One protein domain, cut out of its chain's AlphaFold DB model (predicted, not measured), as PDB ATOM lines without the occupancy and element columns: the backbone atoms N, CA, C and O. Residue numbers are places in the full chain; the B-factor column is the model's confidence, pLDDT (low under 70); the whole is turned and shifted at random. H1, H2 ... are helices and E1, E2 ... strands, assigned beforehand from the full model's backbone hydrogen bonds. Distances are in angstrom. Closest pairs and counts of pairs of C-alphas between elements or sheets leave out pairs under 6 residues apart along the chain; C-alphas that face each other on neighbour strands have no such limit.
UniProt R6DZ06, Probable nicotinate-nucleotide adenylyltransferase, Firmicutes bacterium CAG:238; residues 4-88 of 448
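What this domain is: This is residues 4 to 88 of the 448 residues of the protein "Probable nicotinate-nucleotide adenylyltransferase" of Firmicutes bacterium CAG:238 (UniProt R6DZ06). Helices H2, H3 and H4 run side by side along an elongated body, with the strand hairpin E1 and E2, short H1 and unnamed residues 4 to 17 towards one end. The 85 printed residues include two antiparallel strands, then four helices: mostly helix. The whole is compact, radius of gyration of the C-alphas 12.9 A, spanning 40 by 24 by 17 A.

Where its parts are: E1, residues 18 to 21, begins at C-alpha (171.678, 149.551, 203.368). E2 is residues 26 to 29, H1 30 to 36, H2 38 to 45. H3, 49 to 65, measures 24.7 A; H4, 70 to 86, 24.4 A, ending at C-alpha (154.833, 149.377, 219.071).

How they stand to each other: Across hairpin E1 and E2, N 19 and O 28 are within hydrogen-bond range, 2.9 A. The closest C-alphas of E1 and H1, Tyr 18 and Glu 30, are 4.8 A apart. H2 and H3, a helical hairpin, touch at Glu 42 and Ala 55, closest C-alphas 5.3 A, a shallow tilt of 4 degrees, opposite ways. H4 touches H2 with residues 80 to 84 alone, closest C-alphas Phe 80 and Leu 40, 6.3 A. Every O i to N i+4 pair is within range in H4, 12 of 13 in H3, 2 of 4 in H2, 1 of 3 in H1, where 2 of 4 O i to N i+3 pairs are.

The domain as a whole: The C-alphas farthest apart, Arg 13 and Lys 50, are 40.4 A apart. The printed part has no cut. Ten residues are under pLDDT 70, among them 84 to 88.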
ATOM      1  N   GLN A   4     165.886 150.137 195.516       90.62
ATOM      2  CA  GLN A   4     166.205 151.544 195.236       90.62
ATOM      3  C   GLN A   4     166.181 152.361 196.522       90.62
ATOM      4  O   GLN A   4     165.310 152.171 197.370       90.62
ATOM      5  N   CYS A   5     167.150 153.264 196.666       91.31
ATOM      6  CA  CYS A   5     167.188 154.191 197.783       91.31
ATOM      7  C   CYS A   5     166.072 155.229 197.646       91.31
ATOM      8  O   CYS A   5     166.064 155.985 196.679       91.31
ATOM      9  N   ILE A   6     165.199 155.324 198.648       92.56
ATOM     10  CA  ILE A   6     164.086 156.278 198.659       92.56
ATOM     11  C   ILE A   6     164.549 157.739 198.636       92.56
ATOM     12  O   ILE A   6     163.833 158.598 198.149       92.56
ATOM     13  N   ASN A   7     165.753 158.034 199.132       95.12
ATOM     14  CA  ASN A   7     166.246 159.407 199.194       95.12
ATOM     15  C   ASN A   7     166.910 159.889 197.896       95.12
ATOM     16  O   ASN A   7     166.681 161.011 197.465       95.12
ATOM     17  N   CYS A   8     167.782 159.073 197.295       93.81
ATOM     18  CA  CYS A   8     168.603 159.497 196.153       93.81
ATOM     19  C   CYS A   8     168.379 158.677 194.877       93.81
ATOM     20  O   CYS A   8     169.081 158.889 193.891       93.81
ATOM     21  N   GLY A   9     167.468 157.700 194.894       90.38
ATOM     22  CA  GLY A   9     167.170 156.827 193.753       90.38
ATOM     23  C   GLY A   9     168.277 155.826 193.397       90.38
ATOM     24  O   GLY A   9     168.128 155.054 192.450       90.38
ATOM     25  N   ALA A  10     169.394 155.803 194.136       91.06
ATOM     26  CA  ALA A  10     170.500 154.891 193.866       91.06
ATOM     27  C   ALA A  10     170.039 153.427 193.936       91.06
ATOM     28  O   ALA A  10     169.375 153.017 194.894       91.06
ATOM     29  N   LYS A  11     170.420 152.628 192.935       90.00
ATOM     30  CA  LYS A  11     170.205 151.176 192.949       90.00
ATOM     31  C   LYS A  11     171.141 150.542 193.974       90.00
ATOM     32  O   LYS A  11     172.352 150.657 193.836       90.00
ATOM     33  N   ILE A  12     170.566 149.852 194.949       86.38
ATOM     34  CA  ILE A  12     171.246 149.093 195.994       86.38
ATOM     35  C   ILE A  12     171.431 147.663 195.481       86.38
ATOM     36  O   ILE A  12     170.458 146.948 195.197       86.38
ATOM     37  N   ARG A  13     172.687 147.252 195.316       80.06
ATOM     38  CA  ARG A  13     173.057 145.899 194.885       80.06
ATOM     39  C   ARG A  13     173.047 144.944 196.076       80.06
ATOM     40  O   ARG A  13     173.213 145.347 197.217       80.06
ATOM     41  N   PHE A  14     172.911 143.648 195.799       63.84
ATOM     42  CA  PHE A  14     172.780 142.601 196.825       63.84
ATOM     43  C   PHE A  14     173.925 142.555 197.859       63.84
ATOM     44  O   PHE A  14     173.715 142.083 198.967       63.84
ATOM     45  N   ARG A  15     175.126 143.038 197.513       71.00
ATOM     46  CA  ARG A  15     176.311 143.027 198.392       71.00
ATOM     47  C   ARG A  15     176.604 144.369 199.078       71.00
ATOM     48  O   ARG A  15     177.628 144.484 199.738       71.00
ATOM     49  N   GLU A  16     175.772 145.387 198.874       76.38
ATOM     50  CA  GLU A  16     175.985 146.725 199.438       76.38
ATOM     51  C   GLU A  16     175.209 146.886 200.749       76.38
ATOM     52  O   GLU A  16     174.078 146.412 200.868       76.38
ATOM     53  N   ASN A  17     175.800 147.582 201.724       81.62
ATOM     54  CA  ASN A  17     175.122 147.911 202.975       81.62
ATOM     55  C   ASN A  17     173.946 148.868 202.714       81.62
ATOM     56  O   ASN A  17     174.024 149.785 201.890       81.62
ATOM     57  N   TYR A  18     172.846 148.679 203.440       87.44
ATOM     58  CA  TYR A  18     171.678 149.551 203.368       87.44
ATOM     59  C   TYR A  18     170.942 149.587 204.706       87.44
ATOM     60  O   TYR A  18     171.011 148.644 205.489       87.44
ATOM     61  N   PHE A  19     170.202 150.667 204.934       86.50
ATOM     62  CA  PHE A  19     169.267 150.793 206.047       86.50
ATOM     63  C   PHE A  19     167.839 150.600 205.537       86.50
ATOM     64  O   PHE A  19     167.516 150.991 204.413       86.50
ATOM     65  N   THR A  20     166.987 149.970 206.337       83.88
ATOM     66  CA  THR A  20     165.606 149.659 205.963       83.88
ATOM     67  C   THR A  20     164.643 150.240 206.985       83.88
ATOM     68  O   THR A  20     164.868 150.135 208.186       83.88
ATOM     69  N   LEU A  21     163.568 150.837 206.481       79.00
ATOM     70  CA  LEU A  21     162.368 151.129 207.254       79.00
ATOM     71  C   LEU A  21     161.507 149.871 207.175       79.00
ATOM     72  O   LEU A  21     160.941 149.582 206.118       79.00
ATOM     73  N   SER A  22     161.544 149.050 208.221       66.31
ATOM     74  CA  SER A  22     160.992 147.692 208.195       66.31
ATOM     75  C   SER A  22     159.472 147.707 208.088       66.31
ATOM     76  O   SER A  22     158.923 146.900 207.342       66.31
ATOM     77  N   ASN A  23     158.807 148.657 208.754       59.72
ATOM     78  CA  ASN A  23     157.346 148.770 208.721       59.72
ATOM     79  C   ASN A  23     156.852 149.385 207.405       59.72
ATOM     80  O   ASN A  23     155.766 149.072 206.928       59.72
ATOM     81  N   GLN A  24     157.678 150.228 206.783       76.88
ATOM     82  CA  GLN A  24     157.326 150.933 205.548       76.88
ATOM     83  C   GLN A  24     157.822 150.245 204.262       76.88
ATOM     84  O   GLN A  24     157.466 150.659 203.157       76.88
ATOM     85  N   GLY A  25     158.680 149.226 204.369       72.94
ATOM     86  CA  GLY A  25     159.252 148.515 203.220       72.94
ATOM     87  C   GLY A  25     160.134 149.393 202.317       72.94
ATOM     88  O   GLY A  25     160.247 149.137 201.115       72.94
ATOM     89  N   LYS A  26     160.737 150.454 202.870       85.75
ATOM     90  CA  LYS A  26     161.574 151.423 202.136       85.75
ATOM     91  C   LYS A  26     163.046 151.290 202.513       85.75
ATOM     92  O   LYS A  26     163.383 150.908 203.628       85.75
ATOM     93  N   TYR A  27     163.931 151.652 201.585       88.62
ATOM     94  CA  TYR A  27     165.374 151.432 201.724       88.62
ATOM     95  C   TYR A  27     166.172 152.729 201.591       88.62
ATOM     96  O   TYR A  27     165.888 153.564 200.734       88.62
ATOM     97  N   PHE A  28     167.237 152.863 202.371       90.56
ATOM     98  CA  PHE A  28     168.265 153.889 202.237       90.56
ATOM     99  C   PHE A  28     169.593 153.224 201.870       90.56
ATOM    100  O   PHE A  28     170.006 152.274 202.527       90.56
ATOM    101  N   CYS A  29     170.287 153.716 200.840       93.69
ATOM    102  CA  CYS A  29     171.646 153.250 200.556       93.69
ATOM    103  C   CYS A  29     172.592 153.622 201.706       93.69
ATOM    104  O   CYS A  29     172.305 154.557 202.454       93.69
ATOM    105  N   GLU A  30     173.746 152.962 201.798       93.00
ATOM    106  CA  GLU A  30     174.758 153.190 202.840       93.00
ATOM    107  C   GLU A  30     175.047 154.674 203.132       93.00
ATOM    108  O   GLU A  30     175.152 155.079 204.287       93.00
ATOM    109  N   LYS A  31     175.130 155.523 202.098       93.56
ATOM    110  CA  LYS A  31     175.384 156.960 202.285       93.56
ATOM    111  C   LYS A  31     174.220 157.677 202.973       93.56
ATOM    112  O   LYS A  31     174.462 158.477 203.870       93.56
ATOM    113  N   CYS A  32     172.982 157.421 202.549       94.25
ATOM    114  CA  CYS A  32     171.805 158.083 203.123       94.25
ATOM    115  C   CYS A  32     171.410 157.470 204.476       94.25
ATOM    116  O   CYS A  32     170.854 158.167 205.320       94.25
ATOM    117  N   ALA A  33     171.743 156.194 204.700       91.50
ATOM    118  CA  ALA A  33     171.552 155.491 205.964       91.50
ATOM    119  C   ALA A  33     172.240 156.211 207.131       91.50
ATOM    120  O   ALA A  33     171.625 156.393 208.175       91.50
ATOM    121  N   LYS A  34     173.457 156.738 206.916       92.44
ATOM    122  CA  LYS A  34     174.211 157.506 207.926       92.44
ATOM    123  C   LYS A  34     173.464 158.727 208.473       92.44
ATOM    124  O   LYS A  34     173.782 159.183 209.562       92.44
ATOM    125  N   THR A  35     172.508 159.262 207.717       93.25
ATOM    126  CA  THR A  35     171.638 160.360 208.156       93.25
ATOM    127  C   THR A  35     170.292 159.845 208.656       93.25
ATOM    128  O   THR A  35     169.793 160.347 209.651       93.25
ATOM    129  N   ALA A  36     169.695 158.865 207.974       90.25
ATOM    130  CA  ALA A  36     168.333 158.414 208.250       90.25
ATOM    131  C   ALA A  36     168.212 157.501 209.483       90.25
ATOM    132  O   ALA A  36     167.257 157.628 210.241       90.25
ATOM    133  N   GLU A  37     169.161 156.585 209.688       90.69
ATOM    134  CA  GLU A  37     169.108 155.595 210.771       90.69
ATOM    135  C   GLU A  37     169.205 156.218 212.175       90.69
ATOM    136  O   GLU A  37     168.371 155.874 213.017       90.69
ATOM    137  N   PRO A  38     170.124 157.175 212.446       92.25
ATOM    138  CA  PRO A  38     170.255 157.762 213.779       92.25
ATOM    139  C   PRO A  38     169.001 158.478 214.281       92.25
ATOM    140  O   PRO A  38     168.754 158.479 215.486       92.25
ATOM    141  N   LEU A  39     168.186 159.025 213.371       91.81
ATOM    142  CA  LEU A  39     166.950 159.740 213.707       91.81
ATOM    143  C   LEU A  39     165.961 158.855 214.484       91.81
ATOM    144  O   LEU A  39     165.173 159.353 215.278       91.81
ATOM    145  N   LEU A  40     166.008 157.535 214.287       88.25
ATOM    146  CA  LEU A  40     165.094 156.592 214.933       88.25
ATOM    147  C   LEU A  40     165.663 155.969 216.218       88.25
ATOM    148  O   LEU A  40     164.985 155.165 216.855       88.25
ATOM    149  N   ASN A  41     166.893 156.295 216.619       85.50
ATOM    150  CA  ASN A  41     167.533 155.636 217.760       85.50
ATOM    151  C   ASN A  41     166.873 155.989 219.094       85.50
ATOM    152  O   ASN A  41     166.671 155.107 219.925       85.50
ATOM    153  N   GLU A  42     166.515 157.257 219.297       82.00
ATOM    154  CA  GLU A  42     165.936 157.682 220.575       82.00
ATOM    155  C   GLU A  42     164.546 157.105 220.797       82.00
ATOM    156  O   GLU A  42     164.242 156.666 221.902       82.00
ATOM    157  N   ILE A  43     163.729 157.014 219.745       82.19
ATOM    158  CA  ILE A  43     162.409 156.397 219.873       82.19
ATOM    159  C   ILE A  43     162.499 154.895 220.144       82.19
ATOM    160  O   ILE A  43     161.730 154.381 220.948       82.19
ATOM    161  N   LYS A  44     163.485 154.197 219.564       76.44
ATOM    162  CA  LYS A  44     163.750 152.781 219.874       76.44
ATOM    163  C   LYS A  44     164.203 152.562 221.322       76.44
ATOM    164  O   LYS A  44     164.048 151.459 221.837       76.44
ATOM    165  N   ALA A  45     164.781 153.581 221.958       72.75
ATOM    166  CA  ALA A  45     165.250 153.535 223.342       72.75
ATOM    167  C   ALA A  45     164.243 154.121 224.350       72.75
ATOM    168  O   ALA A  45     164.454 154.007 225.559       72.75
ATOM    169  N   ALA A  46     163.171 154.761 223.881       71.94
ATOM    170  CA  ALA A  46     162.155 155.341 224.744       71.94
ATOM    171  C   ALA A  46     161.361 154.234 225.456       71.94
ATOM    172  O   ALA A  46     160.952 153.252 224.845       71.94
ATOM    173  N   THR A  47     161.127 154.399 226.759       66.62
ATOM    174  CA  THR A  47     160.403 153.422 227.605       66.62
ATOM    175  C   THR A  47     159.316 154.065 228.474       66.62
ATOM    176  O   THR A  47     158.654 153.395 229.259       66.62
ATOM    177  N   SER A  48     159.130 155.382 228.356       71.69
ATOM    178  CA  SER A  48     158.164 156.175 229.123       71.69
ATOM    179  C   SER A  48     157.627 157.353 228.308       71.69
ATOM    180  O   SER A  48     158.317 157.850 227.414       71.69
ATOM    181  N   ALA A  49     156.445 157.867 228.666       73.62
ATOM    182  CA  ALA A  49     155.834 159.034 228.016       73.62
ATOM    183  C   ALA A  49     156.777 160.248 227.976       73.62
ATOM    184  O   ALA A  49     156.927 160.901 226.946       73.62
ATOM    185  N   LYS A  50     157.508 160.492 229.070       76.44
ATOM    186  CA  LYS A  50     158.496 161.577 229.152       76.44
ATOM    187  C   LYS A  50     159.661 161.383 228.173       76.44
ATOM    188  O   LYS A  50     160.078 162.340 227.532       76.44
ATOM    189  N   SER A  51     160.194 160.163 228.063       76.88
ATOM    190  CA  SER A  51     161.263 159.865 227.096       76.88
ATOM    191  C   SER A  51     160.774 159.902 225.646       76.88
ATOM    192  O   SER A  51     161.555 160.236 224.765       76.88
ATOM    193  N   TYR A  52     159.497 159.602 225.397       83.06
ATOM    194  CA  TYR A  52     158.901 159.710 224.066       83.06
ATOM    195  C   TYR A  52     158.754 161.158 223.613       83.06
ATOM    196  O   TYR A  52     159.183 161.468 222.508       83.06
ATOM    197  N   GLU A  53     158.211 162.044 224.452       84.50
ATOM    198  CA  GLU A  53     158.081 163.459 224.078       84.50
ATOM    199  C   GLU A  53     159.455 164.077 223.785       84.50
ATOM    200  O   GLU A  53     159.632 164.724 222.756       84.50
ATOM    201  N   ALA A  54     160.471 163.759 224.599       86.19
ATOM    202  CA  ALA A  54     161.850 164.170 224.332       86.19
ATOM    203  C   ALA A  54     162.387 163.611 222.996       86.19
ATOM    204  O   ALA A  54     162.952 164.356 222.192       86.19
ATOM    205  N   ALA A  55     162.169 162.319 222.722       87.69
ATOM    206  CA  ALA A  55     162.578 161.692 221.464       87.69
ATOM    207  C   ALA A  55     161.851 162.296 220.250       87.69
ATOM    208  O   ALA A  55     162.450 162.458 219.189       87.69
ATOM    209  N   LYS A  56     160.571 162.654 220.396       90.94
ATOM    210  CA  LYS A  56     159.733 163.247 219.348       90.94
ATOM    211  C   LYS A  56     160.147 164.674 219.022       90.94
ATOM    212  O   LYS A  56     160.245 165.021 217.844       90.94
ATOM    213  N   GLU A  57     160.398 165.501 220.033       92.75
ATOM    214  CA  GLU A  57     160.924 166.855 219.839       92.75
ATOM    215  C   GLU A  57     162.256 166.806 219.089       92.75
ATOM    216  O   GLU A  57     162.399 167.435 218.036       92.75
ATOM    217  N   LYS A  58     163.185 165.971 219.564       93.06
ATOM    218  CA  LYS A  58     164.495 165.799 218.939       93.06
ATOM    219  C   LYS A  58     164.395 165.273 217.508       93.06
ATOM    220  O   LYS A  58     165.025 165.825 216.609       93.06
ATOM    221  N   PHE A  59     163.569 164.255 217.270       95.50
ATOM    222  CA  PHE A  59     163.344 163.710 215.933       95.50
ATOM    223  C   PHE A  59     162.823 164.772 214.964       95.50
ATOM    224  O   PHE A  59     163.330 164.891 213.850       95.50
ATOM    225  N   ASN A  60     161.839 165.574 215.378       93.62
ATOM    226  CA  ASN A  60     161.294 166.643 214.543       93.62
ATOM    227  C   ASN A  60     162.339 167.713 214.217       93.62
ATOM    228  O   ASN A  60     162.415 168.162 213.068       93.62
ATOM    229  N   GLU A  61     163.148 168.099 215.205       94.56
ATOM    230  CA  GLU A  61     164.222 169.064 215.017       94.56
ATOM    231  C   GLU A  61     165.282 168.537 214.038       94.56
ATOM    232  O   GLU A  61     165.601 169.207 213.052       94.56
ATOM    233  N   GLU A  62     165.801 167.330 214.264       95.62
ATOM    234  CA  GLU A  62     166.864 166.746 213.442       95.62
ATOM    235  C   GLU A  62     166.381 166.413 212.025       95.62
ATOM    236  O   GLU A  62     167.079 166.710 211.051       95.62
ATOM    237  N   LEU A  63     165.161 165.882 211.876       94.25
ATOM    238  CA  LEU A  63     164.584 165.562 210.570       94.25
ATOM    239  C   LEU A  63     164.398 166.814 209.704       94.25
ATOM    240  O   LEU A  63     164.610 166.751 208.496       94.25
ATOM    241  N   SER A  64     164.049 167.957 210.308       90.75
ATOM    242  CA  SER A  64     163.894 169.227 209.580       90.75
ATOM    243  C   SER A  64     165.210 169.758 208.993       90.75
ATOM    244  O   SER A  64     165.201 170.443 207.972       90.75
ATOM    245  N   LYS A  65     166.344 169.416 209.618       93.25
ATOM    246  CA  LYS A  65     167.698 169.823 209.206       93.25
ATOM    247  C   LYS A  65     168.389 168.770 208.334       93.25
ATOM    248  O   LYS A  65     169.424 169.055 207.731       93.25
ATOM    249  N   ALA A  66     167.850 167.553 208.279       92.56
ATOM    250  CA  ALA A  66     168.448 166.448 207.550       92.56
ATOM    251  C   ALA A  66     168.413 166.704 206.028       92.56
ATOM    252  O   ALA A  66     167.362 167.067 205.492       92.56
ATOM    253  N   PRO A  67     169.517 166.460 205.290       93.56
ATOM    254  CA  PRO A  67     169.570 166.583 203.831       93.56
ATOM    255  C   PRO A  67     168.864 165.400 203.135       93.56
ATOM    256  O   PRO A  67     169.464 164.655 202.354       93.56
ATOM    257  N   LEU A  68     167.587 165.200 203.456       94.31
ATOM    258  CA  LEU A  68     166.716 164.158 202.923       94.31
ATOM    259  C   LEU A  68     165.566 164.794 202.137       94.31
ATOM    260  O   LEU A  68     165.044 165.833 202.539       94.31
ATOM    261  N   ILE A  69     165.149 164.168 201.037       95.06
ATOM    262  CA  ILE A  69     163.996 164.631 200.258       95.06
ATOM    263  C   ILE A  69     162.698 164.467 201.058       95.06
ATOM    264  O   ILE A  69     162.598 163.606 201.935       95.06
ATOM    265  N   GLN A  70     161.675 165.252 200.716       91.25
ATOM    266  CA  GLN A  70     160.389 165.259 201.427       91.25
ATOM    267  C   GLN A  70     159.743 163.871 201.522       91.25
ATOM    268  O   GLN A  70     159.212 163.512 202.569       91.25
ATOM    269  N   GLU A  71     159.829 163.067 200.460       88.50
ATOM    270  CA  GLU A  71     159.292 161.705 200.464       88.50
ATOM    271  C   GLU A  71     160.005 160.813 201.492       88.50
ATOM    272  O   GLU A  71     159.357 160.148 202.297       88.50
ATOM    273  N   ALA A  72     161.337 160.856 201.548       90.31
ATOM    274  CA  ALA A  72     162.114 160.113 202.535       90.31
ATOM    275  C   ALA A  72     161.814 160.574 203.971       90.31
ATOM    276  O   ALA A  72     161.685 159.741 204.869       90.31
ATOM    277  N   GLN A  73     161.645 161.885 204.187       92.94
ATOM    278  CA  GLN A  73     161.250 162.430 205.487       92.94
ATOM    279  C   GLN A  73     159.848 161.967 205.903       92.94
ATOM    280  O   GLN A  73     159.641 161.601 207.057       92.94
ATOM    281  N   LYS A  74     158.892 161.941 204.966       89.62
ATOM    282  CA  LYS A  74     157.526 161.450 205.194       89.62
ATOM    283  C   LYS A  74     157.531 160.002 205.689       89.62
ATOM    284  O   LYS A  74     156.918 159.711 206.709       89.62
ATOM    285  N   TYR A  75     158.263 159.113 205.018       83.56
ATOM    286  CA  TYR A  75     158.337 157.709 205.430       83.56
ATOM    287  C   TYR A  75     159.116 157.496 206.734       83.56
ATOM    288  O   TYR A  75     158.774 156.597 207.493       83.56
ATOM    289  N   LEU A  76     160.108 158.338 207.044       86.94
ATOM    290  CA  LEU A  76     160.761 158.323 208.358       86.94
ATOM    291  C   LEU A  76     159.803 158.720 209.485       86.94
ATOM    292  O   LEU A  76     159.873 158.126 210.555       86.94
ATOM    293  N   ARG A  77     158.899 159.683 209.255       89.81
ATOM    294  CA  ARG A  77     157.843 160.030 210.225       89.81
ATOM    295  C   ARG A  77     156.905 158.852 210.459       89.81
ATOM    296  O   ARG A  77     156.637 158.523 211.604       89.81
ATOM    297  N   TYR A  78     156.485 158.176 209.389       82.25
ATOM    298  CA  TYR A  78     155.654 156.975 209.513       82.25
ATOM    299  C   TYR A  78     156.352 155.859 210.291       82.25
ATOM    300  O   TYR A  78     155.748 155.288 211.192       82.25
ATOM    301  N   GLU A  79     157.631 155.594 210.008       83.25
ATOM    302  CA  GLU A  79     158.400 154.599 210.761       83.25
ATOM    303  C   GLU A  79     158.565 155.009 212.236       83.25
ATOM    304  O   GLU A  79     158.423 154.167 213.117       83.25
ATOM    305  N   PHE A  80     158.820 156.291 212.529       86.81
ATOM    306  CA  PHE A  80     158.894 156.806 213.902       86.81
ATOM    307  C   PHE A  80     157.582 156.575 214.657       86.81
ATOM    308  O   PHE A  80     157.597 156.044 215.767       86.81
ATOM    309  N   ASP A  81     156.454 156.930 214.039       79.81
ATOM    310  CA  ASP A  81     155.127 156.759 214.628       79.81
ATOM    311  C   ASP A  81     154.802 155.272 214.838       79.81
ATOM    312  O   ASP A  81     154.252 154.903 215.873       79.81
ATOM    313  N   ASP A  82     155.176 154.391 213.906       67.50
ATOM    314  CA  ASP A  82     155.033 152.940 214.077       67.50
ATOM    315  C   ASP A  82     155.866 152.405 215.242       67.50
ATOM    316  O   ASP A  82     155.342 151.665 216.073       67.50
ATOM    317  N   VAL A  83     157.133 152.813 215.358       70.75
ATOM    318  CA  VAL A  83     158.001 152.401 216.473       70.75
ATOM    319  C   VAL A  83     157.446 152.912 217.807       70.75
ATOM    320  O   VAL A  83     157.380 152.152 218.773       70.75
ATOM    321  N   ALA A  84     156.973 154.161 217.859       69.50
ATOM    322  CA  ALA A  84     156.337 154.735 219.045       69.50
ATOM    323  C   ALA A  84     155.053 153.989 219.446       69.50
ATOM    324  O   ALA A  84     154.799 153.767 220.634       69.50
ATOM    325  N   ARG A  85     154.260 153.570 218.450       65.38
ATOM    326  CA  ARG A  85     153.048 152.762 218.635       65.38
ATOM    327  C   ARG A  85     153.370 151.365 219.160       65.38
ATOM    328  O   ARG A  85     152.716 150.921 220.098       65.38
ATOM    329  N   MET A  86     154.384 150.697 218.607       56.72
ATOM    330  CA  MET A  86     154.833 149.377 219.071       56.72
ATOM    331  C   MET A  86     155.364 149.419 220.508       56.72
ATOM    332  O   MET A  86     155.161 148.478 221.268       56.72
ATOM    333  N   ALA A  87     155.991 150.528 220.905       54.75
ATOM    334  CA  ALA A  87     156.491 150.720 222.261       54.75
ATOM    335  C   ALA A  87     155.399 151.104 223.288       54.75
ATOM    336  O   ALA A  87     155.705 151.265 224.468       54.75
ATOM    337  N   SER A  88     154.125 151.218 222.875       54.19
ATOM    338  CA  SER A  88     152.973 151.537 223.744       54.19
ATOM    339  C   SER A  88     153.095 152.869 224.512       54.19
ATOM    340  O   SER A  88     152.557 153.003 225.608       54.19
TER     341      SER A  88